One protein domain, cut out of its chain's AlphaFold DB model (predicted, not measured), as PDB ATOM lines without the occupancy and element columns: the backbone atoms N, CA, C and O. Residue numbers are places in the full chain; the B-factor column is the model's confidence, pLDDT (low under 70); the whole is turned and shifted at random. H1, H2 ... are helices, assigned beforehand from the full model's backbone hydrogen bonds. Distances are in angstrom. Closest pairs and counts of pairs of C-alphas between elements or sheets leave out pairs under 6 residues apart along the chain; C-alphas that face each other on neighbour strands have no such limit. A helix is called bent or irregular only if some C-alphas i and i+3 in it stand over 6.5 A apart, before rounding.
ATOM      1  N   LYS A 168      14.027  30.441  47.133       64.62
ATOM      2  CA  LYS A 168      15.269  31.013  47.657       64.62
ATOM      3  C   LYS A 168      16.290  31.143  46.531       64.62
ATOM      4  O   LYS A 168      17.112  30.256  46.325       64.62
ATOM      5  N   CYS A 169      16.290  32.297  45.871       55.91
ATOM      6  CA  CYS A 169      17.294  32.674  44.873       55.91
ATOM      7  C   CYS A 169      18.725  32.703  45.455       55.91
ATOM      8  O   CYS A 169      19.698  32.647  44.716       55.91
ATOM      9  N   SER A 170      18.864  32.727  46.789       44.41
ATOM     10  CA  SER A 170      20.146  32.651  47.500       44.41
ATOM     11  C   SER A 170      20.827  31.280  47.446       44.41
ATOM     12  O   SER A 170      21.993  31.164  47.828       44.41
ATOM     13  N   GLN A 171      20.140  30.231  46.984       48.09
ATOM     14  CA  GLN A 171      20.803  28.983  46.632       48.09
ATOM     15  C   GLN A 171      21.281  29.082  45.190       48.09
ATOM     16  O   GLN A 171      20.479  29.060  44.259       48.09
ATOM     17  N   LYS A 172      22.608  29.155  45.042       46.72
ATOM     18  CA  LYS A 172      23.367  29.097  43.785       46.72
ATOM     19  C   LYS A 172      22.715  28.220  42.706       46.72
ATOM     20  O   LYS A 172      22.685  28.616  41.561       46.72
ATOM     21  N   SER A 173      22.069  27.107  43.049       46.41
ATOM     22  CA  SER A 173      21.484  26.142  42.108       46.41
ATOM     23  C   SER A 173      20.345  26.618  41.187       46.41
ATOM     24  O   SER A 173      19.997  25.876  40.275       46.41
ATOM     25  N   LEU A 174      19.725  27.784  41.408       48.12
ATOM     26  CA  LEU A 174      18.716  28.337  40.479       48.12
ATOM     27  C   LEU A 174      19.307  29.287  39.425       48.12
ATOM     28  O   LEU A 174      18.655  29.548  38.417       48.12
ATOM     29  N   PHE A 175      20.532  29.772  39.658       43.84
ATOM     30  CA  PHE A 175      21.229  30.759  38.819       43.84
ATOM     31  C   PHE A 175      22.671  30.360  38.459       43.84
ATOM     32  O   PHE A 175      23.300  31.005  37.630       43.84
ATOM     33  N   GLU A 176      23.194  29.286  39.037       36.41
ATOM     34  CA  GLU A 176      24.506  28.705  38.782       36.41
ATOM     35  C   GLU A 176      24.331  27.186  38.657       36.41
ATOM     36  O   GLU A 176      24.219  26.461  39.647       36.41
ATOM     37  N   THR A 185      21.665  34.725  32.517       53.19
ATOM     38  CA  THR A 185      21.028  36.000  32.238       53.19
ATOM     39  C   THR A 185      19.521  35.802  32.232       53.19
ATOM     40  O   THR A 185      18.983  34.875  31.624       53.19
ATOM     41  N   PHE A 186      18.820  36.687  32.932       63.62
ATOM     42  CA  PHE A 186      17.405  36.896  32.707       63.62
ATOM     43  C   PHE A 186      17.251  37.422  31.272       63.62
ATOM     44  O   PHE A 186      17.292  38.621  31.040       63.62
ATOM     45  N   ILE A 187      17.189  36.522  30.290       64.19
ATOM     46  CA  ILE A 187      17.090  36.910  28.885       64.19
ATOM     47  C   ILE A 187      15.623  37.195  28.598       64.19
ATOM     48  O   ILE A 187      14.783  36.288  28.549       64.19
ATOM     49  N   THR A 188      15.313  38.468  28.394       74.25
ATOM     50  CA  THR A 188      14.062  38.876  27.764       74.25
ATOM     51  C   THR A 188      14.350  39.237  26.320       74.25
ATOM     52  O   THR A 188      15.121  40.149  26.051       74.25
ATOM     53  N   HIS A 189      13.705  38.549  25.382       78.44
ATOM     54  CA  HIS A 189      13.696  38.959  23.973       78.44
ATOM     55  C   HIS A 189      12.618  40.012  23.672       78.44
ATOM     56  O   HIS A 189      12.416  40.363  22.515       78.44
ATOM     57  N   HIS A 190      11.905  40.464  24.706       85.06
ATOM     58  CA  HIS A 190      10.787  41.392  24.609       85.06
ATOM     59  C   HIS A 190      11.235  42.797  25.002       85.06
ATOM     60  O   HIS A 190      11.869  42.974  26.046       85.06
ATOM     61  N   ASP A 191      10.880  43.777  24.173       90.56
ATOM     62  CA  ASP A 191      11.158  45.189  24.416       90.56
ATOM     63  C   ASP A 191      10.030  45.810  25.246       90.56
ATOM     64  O   ASP A 191       8.883  45.903  24.809       90.56
ATOM     65  N   PHE A 192      10.362  46.270  26.450       93.69
ATOM     66  CA  PHE A 192       9.413  46.936  27.341       93.69
ATOM     67  C   PHE A 192       9.460  48.452  27.152       93.69
ATOM     68  O   PHE A 192      10.529  49.066  27.197       93.69
ATOM     69  N   SER A 193       8.302  49.079  26.962       94.62
ATOM     70  CA  SER A 193       8.188  50.524  26.767       94.62
ATOM     71  C   SER A 193       8.068  51.268  28.098       94.62
ATOM     72  O   SER A 193       8.609  52.373  28.252       94.62
ATOM     73  N   ASN A 194       7.403  50.669  29.089       92.81
ATOM     74  CA  ASN A 194       7.189  51.286  30.388       92.81
ATOM     75  C   ASN A 194       8.514  51.446  31.150       92.81
ATOM     76  O   ASN A 194       9.316  50.520  31.295       92.81
ATOM     77  N   LYS A 195       8.756  52.659  31.661       92.12
ATOM     78  CA  LYS A 195      10.001  52.992  32.362       92.12
ATOM     79  C   LYS A 195      10.201  52.144  33.623       92.12
ATOM     80  O   LYS A 195      11.286  51.613  33.811       92.12
ATOM     81  N   SER A 196       9.170  51.986  34.453       92.69
ATOM     82  CA  SER A 196       9.272  51.225  35.704       92.69
ATOM     83  C   SER A 196       9.593  49.751  35.457       92.69
ATOM     84  O   SER A 196      10.325  49.148  36.238       92.69
ATOM     85  N   ILE A 197       9.093  49.186  34.356       95.50
ATOM     86  CA  ILE A 197       9.385  47.809  33.947       95.50
ATOM     87  C   ILE A 197      10.842  47.672  33.500       95.50
ATOM     88  O   ILE A 197      11.547  46.796  33.995       95.50
ATOM     89  N   ARG A 198      11.327  48.575  32.639       95.56
ATOM     90  CA  ARG A 198      12.739  48.589  32.221       95.56
ATOM     91  C   ARG A 198      13.700  48.766  33.394       95.56
ATOM     92  O   ARG A 198      14.674  48.025  33.492       95.56
ATOM     93  N   ASP A 199      13.404  49.702  34.294       94.88
ATOM     94  CA  ASP A 199      14.210  49.950  35.493       94.88
ATOM     95  C   ASP A 199      14.251  48.691  36.386       94.88
ATOM     96  O   ASP A 199      15.312  48.298  36.871       94.88
ATOM     97  N   CYS A 200      13.113  48.001  36.547       94.81
ATOM     98  CA  CYS A 200      13.034  46.732  37.272       94.81
ATOM     99  C   CYS A 200      13.910  45.643  36.637       94.81
ATOM    100  O   CYS A 200      14.650  44.971  37.351       94.81
ATOM    101  N   ILE A 201      13.854  45.471  35.314       94.00
ATOM    102  CA  ILE A 201      14.662  44.474  34.591       94.00
ATOM    103  C   ILE A 201      16.154  44.764  34.764       94.00
ATOM    104  O   ILE A 201      16.902  43.875  35.170       94.00
ATOM    105  N   ALA A 202      16.573  46.015  34.568       93.12
ATOM    106  CA  ALA A 202      17.962  46.425  34.762       93.12
ATOM    107  C   ALA A 202      18.452  46.145  36.196       93.12
ATOM    108  O   ALA A 202      19.584  45.695  36.406       93.12
ATOM    109  N   HIS A 203      17.600  46.360  37.205       92.31
ATOM    110  CA  HIS A 203      17.922  46.023  38.590       92.31
ATOM    111  C   HIS A 203      17.993  44.512  38.837       92.31
ATOM    112  O   HIS A 203      18.904  44.082  39.543       92.31
ATOM    113  N   ILE A 204      17.109  43.700  38.247       89.81
ATOM    114  CA  ILE A 204      17.185  42.228  38.328       89.81
ATOM    115  C   ILE A 204      18.511  41.742  37.734       89.81
ATOM    116  O   ILE A 204      19.216  40.941  38.349       89.81
ATOM    117  N   GLU A 205      18.893  42.261  36.567       87.44
ATOM    118  CA  GLU A 205      20.140  41.903  35.887       87.44
ATOM    119  C   GLU A 205      21.385  42.307  36.677       87.44
ATOM    120  O   GLU A 205      22.359  41.549  36.705       87.44
ATOM    121  N   THR A 206      21.346  43.476  37.320       87.44
ATOM    122  CA  THR A 206      22.456  44.023  38.112       87.44
ATOM    123  C   THR A 206      22.595  43.311  39.455       87.44
ATOM    124  O   THR A 206      23.697  42.936  39.847       87.44
ATOM    125  N   GLN A 207      21.485  43.119  40.171       87.25
ATOM    126  CA  GLN A 207      21.476  42.542  41.519       87.25
ATOM    127  C   GLN A 207      21.468  41.010  41.511       87.25
ATOM    128  O   GLN A 207      21.707  40.403  42.552       87.25
ATOM    129  N   LYS A 208      21.175  40.385  40.360       83.56
ATOM    130  CA  LYS A 208      20.966  38.933  40.225       83.56
ATOM    131  C   LYS A 208      19.942  38.405  41.244       83.56
ATOM    132  O   LYS A 208      20.112  37.330  41.812       83.56
ATOM    133  N   SER A 209      18.885  39.181  41.485       85.00
ATOM    134  CA  SER A 209      17.815  38.882  42.443       85.00
ATOM    135  C   SER A 209      16.451  39.240  41.857       85.00
ATOM    136  O   SER A 209      16.349  40.122  41.007       85.00
ATOM    137  N   LEU A 210      15.395  38.575  42.337       90.00
ATOM    138  CA  LEU A 210      14.002  38.922  42.038       90.00
ATOM    139  C   LEU A 210      13.433  39.994  42.982       90.00
ATOM    140  O   LEU A 210      12.283  40.390  42.814       90.00
ATOM    141  N   ASP A 211      14.220  40.496  43.940       90.81
ATOM    142  CA  ASP A 211      13.781  41.549  44.865       90.81
ATOM    143  C   ASP A 211      13.200  42.787  44.155       90.81
ATOM    144  O   ASP A 211      12.114  43.215  44.554       90.81
ATOM    145  N   PRO A 212      13.788  43.306  43.054       94.25
ATOM    146  CA  PRO A 212      13.201  44.439  42.336       94.25
ATOM    147  C   PRO A 212      11.795  44.155  41.785       94.25
ATOM    148  O   PRO A 212      10.938  45.037  41.786       94.25
ATOM    149  N   LEU A 213      11.520  42.911  41.364       94.56
ATOM    150  CA  LEU A 213      10.184  42.504  40.918       94.56
ATOM    151  C   LEU A 213       9.190  42.510  42.083       94.56
ATOM    152  O   LEU A 213       8.039  42.919  41.918       94.56
ATOM    153  N   PHE A 214       9.620  42.067  43.267       94.06
ATOM    154  CA  PHE A 214       8.792  42.089  44.470       94.06
ATOM    155  C   PHE A 214       8.515  43.514  44.938       94.06
ATOM    156  O   PHE A 214       7.374  43.819  45.267       94.06
ATOM    157  N   GLU A 215       9.513  44.395  44.919       93.50
ATOM    158  CA  GLU A 215       9.330  45.819  45.213       93.50
ATOM    159  C   GLU A 215       8.326  46.456  44.249       93.50
ATOM    160  O   GLU A 215       7.382  47.114  44.691       93.50
ATOM    161  N   LEU A 216       8.458  46.186  42.946       93.94
ATOM    162  CA  LEU A 216       7.525  46.690  41.942       93.94
ATOM    163  C   LEU A 216       6.102  46.147  42.142       93.94
ATOM    164  O   LEU A 216       5.129  46.891  41.995       93.94
ATOM    165  N   TYR A 217       5.961  44.877  42.528       94.06
ATOM    166  CA  TYR A 217       4.668  44.294  42.892       94.06
ATOM    167  C   TYR A 217       4.053  44.977  44.116       94.06
ATOM    168  O   TYR A 217       2.868  45.319  44.107       94.06
ATOM    169  N   GLU A 218       4.840  45.233  45.163       91.44
ATOM    170  CA  GLU A 218       4.360  45.997  46.312       91.44
ATOM    171  C   GLU A 218       3.921  47.405  45.862       91.44
ATOM    172  O   GLU A 218       2.824  47.833  46.211       91.44
ATOM    173  N   GLU A 219       4.665  48.104  44.998       88.06
ATOM    174  CA  GLU A 219       4.217  49.399  44.454       88.06
ATOM    175  C   GLU A 219       2.893  49.301  43.669       88.06
ATOM    176  O   GLU A 219       2.001  50.147  43.838       88.06
ATOM    177  N   PHE A 220       2.730  48.254  42.854       87.56
ATOM    178  CA  PHE A 220       1.507  47.978  42.093       87.56
ATOM    179  C   PHE A 220       0.295  47.753  43.015       87.56
ATOM    180  O   PHE A 220      -0.772  48.350  42.820       87.56
ATOM    181  N   THR A 221       0.461  46.973  44.088       85.56
ATOM    182  CA  THR A 221      -0.608  46.739  45.076       85.56
ATOM    183  C   THR A 221      -0.990  48.003  45.862       85.56
ATOM    184  O   THR A 221      -2.134  48.118  46.314       85.56
ATOM    185  N   HIS A 222      -0.096  48.996  45.952       82.12
ATOM    186  CA  HIS A 222      -0.303  50.272  46.650       82.12
ATOM    187  C   HIS A 222      -0.793  51.434  45.751       82.12
ATOM    188  O   HIS A 222      -0.680  52.597  46.137       82.12
ATOM    189  N   PHE A 223      -1.429  51.146  44.606       66.94
ATOM    190  CA  PHE A 223      -2.166  52.110  43.753       66.94
ATOM    191  C   PHE A 223      -1.323  53.121  42.951       66.94
ATOM    192  O   PHE A 223      -1.875  54.097  42.437       66.94
ATOM    193  N   LYS A 224      -0.008  52.920  42.795       61.03
ATOM    194  CA  LYS A 224       0.851  53.918  42.131       61.03
ATOM    195  C   LYS A 224       0.713  53.952  40.595       61.03
ATOM    196  O   LYS A 224       0.960  55.003  40.017       61.03
ATOM    197  N   LEU A 225       0.262  52.868  39.946       62.62
ATOM    198  CA  LEU A 225       0.308  52.693  38.474       62.62
ATOM    199  C   LEU A 225      -0.952  52.022  37.873       62.62
ATOM    200  O   LEU A 225      -0.902  51.389  36.829       62.62
ATOM    201  N   ILE A 226      -2.101  52.133  38.548       61.12
ATOM    202  CA  ILE A 226      -3.316  51.344  38.249       61.12
ATOM    203  C   ILE A 226      -4.000  51.665  36.908       61.12
ATOM    204  O   ILE A 226      -4.741  50.842  36.392       61.12
ATOM    205  N   GLN A 227      -3.798  52.873  36.384       67.62
ATOM    206  CA  GLN A 227      -4.474  53.365  35.175       67.62
ATOM    207  C   GLN A 227      -3.633  53.174  33.915       67.62
ATOM    208  O   GLN A 227      -4.117  53.399  32.813       67.62
ATOM    209  N   ASP A 228      -2.367  52.810  34.088       82.75
ATOM    210  CA  ASP A 228      -1.456  52.615  32.981       82.75
ATOM    211  C   ASP A 228      -1.662  51.186  32.455       82.75
ATOM    212  O   ASP A 228      -1.085  50.224  32.962       82.75
ATOM    213  N   GLU A 229      -2.565  51.038  31.477       84.38
ATOM    214  CA  GLU A 229      -2.843  49.753  30.816       84.38
ATOM    215  C   GLU A 229      -1.568  49.136  30.231       84.38
ATOM    216  O   GLU A 229      -1.380  47.919  30.293       84.38
ATOM    217  N   LEU A 230      -0.663  49.980  29.721       90.25
ATOM    218  CA  LEU A 230       0.635  49.554  29.217       90.25
ATOM    219  C   LEU A 230       1.480  48.973  30.354       90.25
ATOM    220  O   LEU A 230       1.982  47.860  30.217       90.25
ATOM    221  N   PHE A 231       1.580  49.666  31.495       92.19
ATOM    222  CA  PHE A 231       2.245  49.126  32.685       92.19
ATOM    223  C   PHE A 231       1.644  47.788  33.109       92.19
ATOM    224  O   PHE A 231       2.382  46.836  33.318       92.19
ATOM    225  N   LEU A 232       0.318  47.697  33.239       90.56
ATOM    226  CA  LEU A 232      -0.359  46.485  33.701       90.56
ATOM    227  C   LEU A 232      -0.070  45.292  32.779       90.56
ATOM    228  O   LEU A 232       0.241  44.191  33.252       90.56
ATOM    229  N   ARG A 233      -0.132  45.520  31.465       92.50
ATOM    230  CA  ARG A 233       0.179  44.515  30.450       92.50
ATOM    231  C   ARG A 233       1.638  44.083  30.510       92.50
ATOM    232  O   ARG A 233       1.920  42.885  30.558       92.50
ATOM    233  N   GLU A 234       2.557  45.039  30.536       94.62
ATOM    234  CA  GLU A 234       3.993  44.772  30.587       94.62
ATOM    235  C   GLU A 234       4.411  44.113  31.908       94.62
ATOM    236  O   GLU A 234       5.216  43.188  31.906       94.62
ATOM    237  N   PHE A 235       3.810  44.502  33.032       94.81
ATOM    238  CA  PHE A 235       4.042  43.901  34.344       94.81
ATOM    239  C   PHE A 235       3.579  42.443  34.403       94.81
ATOM    240  O   PHE A 235       4.297  41.565  34.894       94.81
ATOM    241  N   THR A 236       2.396  42.166  33.856       94.62
ATOM    242  CA  THR A 236       1.871  40.798  33.751       94.62
ATOM    243  C   THR A 236       2.761  39.951  32.839       94.62
ATOM    244  O   THR A 236       3.130  38.831  33.194       94.62
ATOM    245  N   SER A 237       3.187  40.519  31.710       94.94
ATOM    246  CA  SER A 237       4.115  39.897  30.760       94.94
ATOM    247  C   SER A 237       5.463  39.575  31.407       94.94
ATOM    248  O   SER A 237       5.935  38.442  31.321       94.94
ATOM    249  N   LEU A 238       6.052  40.528  32.135       95.50
ATOM    250  CA  LEU A 238       7.291  40.333  32.883       95.50
ATOM    251  C   LEU A 238       7.149  39.198  33.908       95.50
ATOM    252  O   LEU A 238       8.002  38.312  33.973       95.50
ATOM    253  N   THR A 239       6.048  39.183  34.664       95.06
ATOM    254  CA  THR A 239       5.758  38.128  35.649       95.06
ATOM    255  C   THR A 239       5.679  36.751  34.989       95.06
ATOM    256  O   THR A 239       6.280  35.792  35.479       95.06
ATOM    257  N   PHE A 240       4.994  36.649  33.845       94.50
ATOM    258  CA  PHE A 240       4.927  35.418  33.058       94.50
ATOM    259  C   PHE A 240       6.311  34.963  32.583       94.50
ATOM    260  O   PHE A 240       6.651  33.790  32.738       94.50
ATOM    261  N   ILE A 241       7.134  35.873  32.051       93.25
ATOM    262  CA  ILE A 241       8.489  35.555  31.579       93.25
ATOM    263  C   ILE A 241       9.357  35.030  32.727       93.25
ATOM    264  O   ILE A 241      10.016  34.002  32.568       93.25
ATOM    265  N   VAL A 242       9.323  35.684  33.892       91.75
ATOM    266  CA  VAL A 242      10.055  35.247  35.091       91.75
ATOM    267  C   VAL A 242       9.611  33.846  35.511       91.75
ATOM    268  O   VAL A 242      10.443  32.946  35.635       91.75
ATOM    269  N   ALA A 243       8.302  33.628  35.663       90.25
ATOM    270  CA  ALA A 243       7.754  32.333  36.055       90.25
ATOM    271  C   ALA A 243       8.095  31.227  35.040       90.25
ATOM    272  O   ALA A 243       8.496  30.128  35.426       90.25
ATOM    273  N   ARG A 244       8.000  31.523  33.737       89.56
ATOM    274  CA  ARG A 244       8.361  30.606  32.648       89.56
ATOM    275  C   ARG A 244       9.841  30.244  32.682       89.56
ATOM    276  O   ARG A 244      10.169  29.071  32.528       89.56
ATOM    277  N   ASN A 245      10.728  31.221  32.843       86.94
ATOM    278  CA  ASN A 245      12.171  30.977  32.848       86.94
ATOM    279  C   ASN A 245      12.560  30.078  34.025       86.94
ATOM    280  O   ASN A 245      13.280  29.099  33.838       86.94
ATOM    281  N   ILE A 246      11.988  30.325  35.207       83.94
ATOM    282  CA  ILE A 246      12.154  29.442  36.367       83.94
ATOM    283  C   ILE A 246      11.617  28.046  36.047       83.94
ATOM    284  O   ILE A 246      12.312  27.056  36.262       83.94
ATOM    285  N   PHE A 247      10.408  27.942  35.498       84.38
ATOM    286  CA  PHE A 247       9.812  26.660  35.139       84.38
ATOM    287  C   PHE A 247      10.704  25.855  34.182       84.38
ATOM    288  O   PHE A 247      11.025  24.703  34.467       84.38
ATOM    289  N   ILE A 248      11.153  26.459  33.077       82.62
ATOM    290  CA  ILE A 248      11.977  25.801  32.052       82.62
ATOM    291  C   ILE A 248      13.331  25.374  32.615       82.62
ATOM    292  O   ILE A 248      13.725  24.227  32.402       82.62
ATOM    293  N   ASN A 249      14.006  26.243  33.367       78.50
ATOM    294  CA  ASN A 249      15.336  25.950  33.903       78.50
ATOM    295  C   ASN A 249      15.311  24.828  34.955       78.50
ATOM    296  O   ASN A 249      16.285  24.097  35.106       78.50
ATOM    297  N   ASN A 250      14.185  24.633  35.648       71.75
ATOM    298  CA  ASN A 250      14.034  23.564  36.640       71.75
ATOM    299  C   ASN A 250      13.526  22.233  36.055       71.75
ATOM    300  O   ASN A 250      13.482  21.216  36.751       71.75
ATOM    301  N   LEU A 251      13.176  22.184  34.767       71.81
ATOM    302  CA  LEU A 251      12.746  20.959  34.090       71.81
ATOM    303  C   LEU A 251      13.947  20.090  33.686       71.81
ATOM    304  O   LEU A 251      14.202  19.872  32.505       71.81
ATOM    305  N   LYS A 252      14.658  19.534  34.672       67.88
ATOM    306  CA  LYS A 252      15.779  18.599  34.443       67.88
ATOM    307  C   LYS A 252      15.345  17.218  33.931       67.88
ATOM    308  O   LYS A 252      16.170  16.440  33.465       67.88
ATOM    309  N   THR A 253      14.055  16.885  34.022       63.25
ATOM    310  CA  THR A 253      13.524  15.569  33.626       63.25
ATOM    311  C   THR A 253      12.860  15.609  32.245       63.25
ATOM    312  O   THR A 253      12.249  16.623  31.882       63.25
ATOM    313  N   PRO A 254      12.958  14.520  31.450       70.75
ATOM    314  CA  PRO A 254      12.271  14.433  30.169       70.75
ATOM    315  C   PRO A 254      10.763  14.618  30.391       70.75
ATOM    316  O   PRO A 254      10.184  13.940  31.244       70.75
ATOM    317  N   PRO A 255      10.117  15.551  29.669       71.94
ATOM    318  CA  PRO A 255       8.735  15.900  29.939       71.94
ATOM    319  C   PRO A 255       7.807  14.723  29.645       71.94
ATOM    320  O   PRO A 255       7.923  14.068  28.608       71.94
ATOM    321  N   THR A 256       6.826  14.499  30.516       78.12
ATOM    322  CA  THR A 256       5.698  13.611  30.202       78.12
ATOM    323  C   THR A 256       4.925  14.141  28.984       78.12
ATOM    324  O   THR A 256       5.019  15.320  28.633       78.12
ATOM    325  N   SER A 257       4.127  13.300  28.315       77.50
ATOM    326  CA  SER A 257       3.317  13.724  27.153       77.50
ATOM    327  C   SER A 257       2.412  14.925  27.469       77.50
ATOM    328  O   SER A 257       2.263  15.835  26.650       77.50
ATOM    329  N   LEU A 258       1.872  14.965  28.688       75.25
ATOM    330  CA  LEU A 258       1.060  16.061  29.204       75.25
ATOM    331  C   LEU A 258       1.887  17.341  29.414       75.25
ATOM    332  O   LEU A 258       1.480  18.412  28.962       75.25
ATOM    333  N   GLN A 259       3.081  17.225  30.003       78.44
ATOM    334  CA  GLN A 259       4.018  18.347  30.131       78.44
ATOM    335  C   GLN A 259       4.468  18.865  28.763       78.44
ATOM    336  O   GLN A 259       4.629  20.067  28.594       78.44
ATOM    337  N   LYS A 260       4.624  17.998  27.757       82.94
ATOM    338  CA  LYS A 260       4.990  18.411  26.394       82.94
ATOM    339  C   LYS A 260       3.922  19.313  25.766       82.94
ATOM    340  O   LYS A 260       4.271  20.348  25.207       82.94
ATOM    341  N   ARG A 261       2.636  18.964  25.907       80.31
ATOM    342  CA  ARG A 261       1.513  19.791  25.420       80.31
ATOM    343  C   ARG A 261       1.430  21.138  26.144       80.31
ATOM    344  O   ARG A 261       1.134  22.157  25.528       80.31
ATOM    345  N   ARG A 262       1.693  21.157  27.451       80.00
ATOM    346  CA  ARG A 262       1.688  22.399  28.238       80.00
ATOM    347  C   ARG A 262       2.895  23.279  27.918       80.00
ATOM    348  O   ARG A 262       2.719  24.467  27.675       80.00
ATOM    349  N   LYS A 263       4.087  22.692  27.766       82.56
ATOM    350  CA  LYS A 263       5.290  23.383  27.272       82.56
ATOM    351  C   LYS A 263       5.054  24.042  25.915       82.56
ATOM    352  O   LYS A 263       5.438  25.193  25.750       82.56
ATOM    353  N   SER A 264       4.409  23.355  24.967       86.00
ATOM    354  CA  SER A 264       4.107  23.960  23.662       86.00
ATOM    355  C   SER A 264       3.128  25.127  23.777       86.00
ATOM    356  O   SER A 264       3.282  26.113  23.072       86.00
ATOM    357  N   HIS A 265       2.151  25.044  24.684       84.62
ATOM    358  CA  HIS A 265       1.218  26.141  24.937       84.62
ATOM    359  C   HIS A 265       1.922  27.356  25.570       84.62
ATOM    360  O   HIS A 265       1.791  28.466  25.071       84.62
ATOM    361  N   ILE A 266       2.752  27.144  26.598       86.56
ATOM    362  CA  ILE A 266       3.558  28.203  27.236       86.56
ATOM    363  C   ILE A 266       4.531  28.843  26.233       86.56
ATOM    364  O   ILE A 266       4.724  30.057  26.245       86.56
ATOM    365  N   ALA A 267       5.149  28.044  25.357       87.25
ATOM    366  CA  ALA A 267       6.015  28.549  24.294       87.25
ATOM    367  C   ALA A 267       5.237  29.413  23.291       87.25
ATOM    368  O   ALA A 267       5.673  30.518  22.987       87.25
ATOM    369  N   HIS A 268       4.057  28.957  22.862       88.19
ATOM    370  CA  HIS A 268       3.201  29.710  21.951       88.19
ATOM    371  C   HIS A 268       2.791  31.075  22.521       88.19
ATOM    372  O   HIS A 268       2.848  32.076  21.807       88.19
ATOM    373  N   ILE A 269       2.431  31.129  23.809       87.19
ATOM    374  CA  ILE A 269       2.093  32.390  24.485       87.19
ATOM    375  C   ILE A 269       3.311  33.312  24.558       87.19
ATOM    376  O   ILE A 269       3.209  34.496  24.253       87.19
ATOM    377  N   TYR A 270       4.483  32.771  24.892       89.56
ATOM    378  CA  TYR A 270       5.724  33.545  24.944       89.56
ATOM    379  C   TYR A 270       6.113  34.153  23.587       89.56
ATOM    380  O   TYR A 270       6.563  35.295  23.542       89.56
ATOM    381  N   GLU A 271       5.922  33.418  22.490       90.12
ATOM    382  CA  GLU A 271       6.212  33.880  21.123       90.12
ATOM    383  C   GLU A 271       5.243  34.967  20.631       90.12
ATOM    384  O   GLU A 271       5.567  35.703  19.702       90.12
ATOM    385  N   ASN A 272       4.058  35.077  21.237       90.69
ATOM    386  CA  ASN A 272       2.989  35.977  20.796       90.69
ATOM    387  C   ASN A 272       2.553  36.971  21.884       90.69
ATOM    388  O   ASN A 272       1.464  37.537  21.793       90.69
ATOM    389  N   LEU A 273       3.399  37.206  22.890       89.75
ATOM    390  CA  LEU A 273       3.070  37.981  24.092       89.75
ATOM    391  C   LEU A 273       2.505  39.380  23.766       89.75
ATOM    392  O   LEU A 273       1.505  39.796  24.345       89.75
ATOM    393  N   ASP A 274       3.058  40.046  22.749       88.94
ATOM    394  CA  ASP A 274       2.639  41.388  22.308       88.94
ATOM    395  C   ASP A 274       1.286  41.434  21.596       88.94
ATOM    396  O   ASP A 274       0.712  42.513  21.408       88.94
ATOM    397  N   LYS A 275       0.752  40.285  21.179       90.38
ATOM    398  CA  LYS A 275      -0.501  40.174  20.411       90.38
ATOM    399  C   LYS A 275      -1.635  39.557  21.219       90.38
ATOM    400  O   LYS A 275      -2.793  39.699  20.841       90.38
ATOM    401  N   ILE A 276      -1.294  38.876  22.305       90.00
ATOM    402  CA  ILE A 276      -2.229  38.140  23.145       90.00
ATOM    403  C   ILE A 276      -2.906  39.095  24.152       90.00
ATOM    404  O   ILE A 276      -2.254  40.033  24.641       90.00
ATOM    405  N   PRO A 277      -4.209  38.899  24.444       91.19
ATOM    406  CA  PRO A 277      -4.918  39.648  25.480       91.19
ATOM    407  C   PRO A 277      -4.382  39.316  26.879       91.19
ATOM    408  O   PRO A 277      -3.898  38.214  27.141       91.19
ATOM    409  N   ILE A 278      -4.468  40.269  27.807       89.56
ATOM    410  CA  ILE A 278      -3.883  40.118  29.148       89.56
ATOM    411  C   ILE A 278      -4.472  38.923  29.916       89.56
ATOM    412  O   ILE A 278      -3.769  38.275  30.690       89.56
ATOM    413  N   GLU A 279      -5.735  38.588  29.661       88.75
ATOM    414  CA  GLU A 279      -6.452  37.468  30.266       88.75
ATOM    415  C   GLU A 279      -5.789  36.123  29.952       88.75
ATOM    416  O   GLU A 279      -5.595  35.314  30.859       88.75
ATOM    417  N   GLU A 280      -5.378  35.912  28.701       88.69
ATOM    418  CA  GLU A 280      -4.681  34.696  28.269       88.69
ATOM    419  C   GLU A 280      -3.289  34.591  28.914       88.69
ATOM    420  O   GLU A 280      -2.856  33.503  29.300       88.69
ATOM    421  N   ILE A 281      -2.602  35.723  29.118       92.38
ATOM    422  CA  ILE A 281      -1.320  35.750  29.843       92.38
ATOM    423  C   ILE A 281      -1.535  35.337  31.306       92.38
ATOM    424  O   ILE A 281      -0.773  34.530  31.841       92.38
ATOM    425  N   LEU A 282      -2.588  35.834  31.959       90.69
ATOM    426  CA  LEU A 282      -2.924  35.452  33.336       90.69
ATOM    427  C   LEU A 282      -3.326  33.980  33.447       90.69
ATOM    428  O   LEU A 282      -2.953  33.316  34.408       90.69
ATOM    429  N   GLU A 283      -4.054  33.439  32.470       90.50
ATOM    430  CA  GLU A 283      -4.352  32.003  32.414       90.50
ATOM    431  C   GLU A 283      -3.080  31.158  32.289       90.50
ATOM    432  O   GLU A 283      -2.959  30.115  32.939       90.50
ATOM    433  N   ALA A 284      -2.099  31.629  31.517       90.81
ATOM    434  CA  ALA A 284      -0.795  30.989  31.416       90.81
ATOM    435  C   ALA A 284      -0.022  31.038  32.742       90.81
ATOM    436  O   ALA A 284       0.602  30.047  33.129       90.81
ATOM    437  N   ILE A 285      -0.085  32.165  33.454       92.44
ATOM    438  CA  ILE A 285       0.488  32.314  34.796       92.44
ATOM    439  C   ILE A 285      -0.180  31.342  35.773       92.44
ATOM    440  O   ILE A 285       0.522  30.647  36.504       92.44
ATOM    441  N   ASP A 286      -1.507  31.224  35.756       90.50
ATOM    442  CA  ASP A 286      -2.232  30.286  36.616       90.50
ATOM    443  C   ASP A 286      -1.873  28.829  36.304       90.50
ATOM    444  O   ASP A 286      -1.785  27.993  37.208       90.50
ATOM    445  N   LEU A 287      -1.654  28.506  35.025       89.19
ATOM    446  CA  LEU A 287      -1.174  27.190  34.614       89.19
ATOM    447  C   LEU A 287       0.230  26.927  35.172       89.19
ATOM    448  O   LEU A 287       0.444  25.877  35.775       89.19
ATOM    449  N   LEU A 288       1.154  27.884  35.033       88.12
ATOM    450  CA  LEU A 288       2.499  27.796  35.608       88.12
ATOM    451  C   LEU A 288       2.444  27.635  37.128       88.12
ATOM    452  O   LEU A 288       3.113  26.764  37.671       88.12
ATOM    453  N   ASN A 289       1.608  28.413  37.811       89.75
ATOM    454  CA  ASN A 289       1.458  28.377  39.263       89.75
ATOM    455  C   ASN A 289       0.953  27.018  39.778       89.75
ATOM    456  O   ASN A 289       1.325  26.590  40.866       89.75
ATOM    457  N   LYS A 290       0.145  26.296  38.993       87.69
ATOM    458  CA  LYS A 290      -0.286  24.929  39.335       87.69
ATOM    459  C   LYS A 290       0.831  23.899  39.173       87.69
ATOM    460  O   LYS A 290       0.857  22.922  39.913       87.69
ATOM    461  N   GLU A 291       1.728  24.085  38.207       83.56
ATOM    462  CA  GLU A 291       2.777  23.102  37.899       83.56
ATOM    463  C   GLU A 291       4.084  23.333  38.656       83.56
ATOM    464  O   GLU A 291       4.812  22.386  38.958       83.56
ATOM    465  N   LEU A 292       4.408  24.592  38.940       81.50
ATOM    466  CA  LEU A 292       5.676  24.975  39.540       81.50
ATOM    467  C   LEU A 292       5.891  24.337  40.930       81.50
ATOM    468  O   LEU A 292       6.999  23.852  41.157       81.50
ATOM    469  N   PRO A 293       4.883  24.209  41.822       80.12
ATOM    470  CA  PRO A 293       5.039  23.494  43.087       80.12
ATOM    471  C   PRO A 293       5.452  22.030  42.904       80.12
ATOM    472  O   PRO A 293       6.388  21.587  43.557       80.12
ATOM    473  N   GLU A 294       4.841  21.294  41.966       79.25
ATOM    474  CA  GLU A 294       5.202  19.887  41.715       79.25
ATOM    475  C   GLU A 294       6.660  19.737  41.251       79.25
ATOM    476  O   GLU A 294       7.318  18.730  41.527       79.25
ATOM    477  N   ILE A 295       7.168  20.722  40.506       72.75
ATOM    478  CA  ILE A 295       8.556  20.741  40.035       72.75
ATOM    479  C   ILE A 295       9.501  21.111  41.171       72.75
ATOM    480  O   ILE A 295      10.531  20.458  41.322       72.75
ATOM    481  N   LEU A 296       9.151  22.118  41.972       71.31
ATOM    482  CA  LEU A 296       9.944  22.536  43.124       71.31
ATOM    483  C   LEU A 296      10.031  21.424  44.168       71.31
ATOM    484  O   LEU A 296      11.123  21.145  44.648       71.31
ATOM    485  N   GLU A 297       8.936  20.716  44.442       73.44
ATOM    486  CA  GLU A 297       8.949  19.535  45.307       73.44
ATOM    487  C   GLU A 297       9.895  18.468  44.750       73.44
ATOM    488  O   GLU A 297      10.798  18.010  45.449       73.44
ATOM    489  N   LYS A 298       9.773  18.111  43.463       69.69
ATOM    490  CA  LYS A 298      10.701  17.166  42.819       69.69
ATOM    491  C   LYS A 298      12.149  17.640  42.889       69.69
ATOM    492  O   LYS A 298      13.033  16.804  43.032       69.69
ATOM    493  N   PHE A 299      12.404  18.940  42.778       61.44
ATOM    494  CA  PHE A 299      13.743  19.507  42.884       61.44
ATOM    495  C   PHE A 299      14.283  19.421  44.316       61.44
ATOM    496  O   PHE A 299      15.420  19.004  44.515       61.44
ATOM    497  N   GLU A 300      13.466  19.731  45.323       61.66
ATOM    498  CA  GLU A 300      13.841  19.569  46.728       61.66
ATOM    499  C   GLU A 300      14.136  18.099  47.066       61.66
ATOM    500  O   GLU A 300      15.130  17.814  47.742       61.66
ATOM    501  N   PHE A 301      13.341  17.158  46.542       55.69
ATOM    502  CA  PHE A 301      13.538  15.719  46.751       55.69
ATOM    503  C   PHE A 301      14.686  15.115  45.929       55.69
ATOM    504  O   PHE A 301      15.308  14.162  46.392       55.69
ATOM    505  N   ASN A 302      14.986  15.663  44.748       53.69
ATOM    506  CA  ASN A 302      16.101  15.234  43.891       53.69
ATOM    507  C   ASN A 302      17.383  16.043  44.115       53.69
ATOM    508  O   ASN A 302      18.352  15.855  43.381       53.69
ATOM    509  N   SER A 303      17.411  16.945  45.099       54.25
ATOM    510  CA  SER A 303      18.668  17.530  45.547       54.25
ATOM    511  C   SER A 303      19.610  16.385  45.940       54.25
ATOM    512  O   SER A 303      19.178  15.443  46.602       54.25
ATOM    513  N   ASP A 304      20.889  16.442  45.552       55.16
ATOM    514  CA  ASP A 304      21.915  15.400  45.792       55.16
ATOM    515  C   ASP A 304      22.175  15.075  47.286       55.16
ATOM    516  O   ASP A 304      23.142  14.408  47.667       55.16
TER     517      ASP A 304
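Overview. This is residues 168 to 176 and 185 to 304 of the 360 residues of an uncharacterized protein of uncultured bacterium (UniProt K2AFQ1). Long H3 runs through the middle of an up-and-down bundle of H1, H2, H3, H4 and H5a; H1 of the hairpin H1-H2 packs on one side of H3, bent H5 on the other. The 129 printed residues have five named helices, H1 to H5: all helix, compact, radius of gyration of the C-alphas 15.2 A, spans 44 by 31 by 25 A.

Arrangement. Past Lys 168, find H1, residues 195 to 207, a hairpin with H2, residues 211 to 221; their closest C-alphas, Cys 200 and Pro 212, are 5.6 A apart. H1 touches H3, residues 229 to 250, with residues 196 to 197 alone; C-alphas 197 and 235 are closest, 6.6 A. H5, residues 278 to 301, is one helix by its hydrogen bonds, but bent, C-alphas 290 and 293 being 6.7 A apart; its arms are H5a, 278 to 290, and H5b, 293 to 301. H5a touches H3, the same way at a shallow tilt of 28 degrees; C-alphas 240 and 285 are closest, 5.7 A. H4, residues 257 to 271, only just touches H5a, with 3 pairs of C-alphas within 8 A. In H1, H2, H3, H4, H5a and H5b every O i to N i+4 pair is within hydrogen-bond range.

Along the chain. Find C-alpha 195 at (10.001, 52.992, 32.362), where H1 begins; H3 spans 31.7 A and H4 21.2 A from first to last C-alpha. H5b ends at C-alpha 301, (13.538, 15.719, 46.751).

Size, cuts and confidence. Residues 177 to 184 are not printed, a 10.4 A gap between C-alphas 176 and 185. Confidence is under 70 in 26 residues, among them 168 to 176.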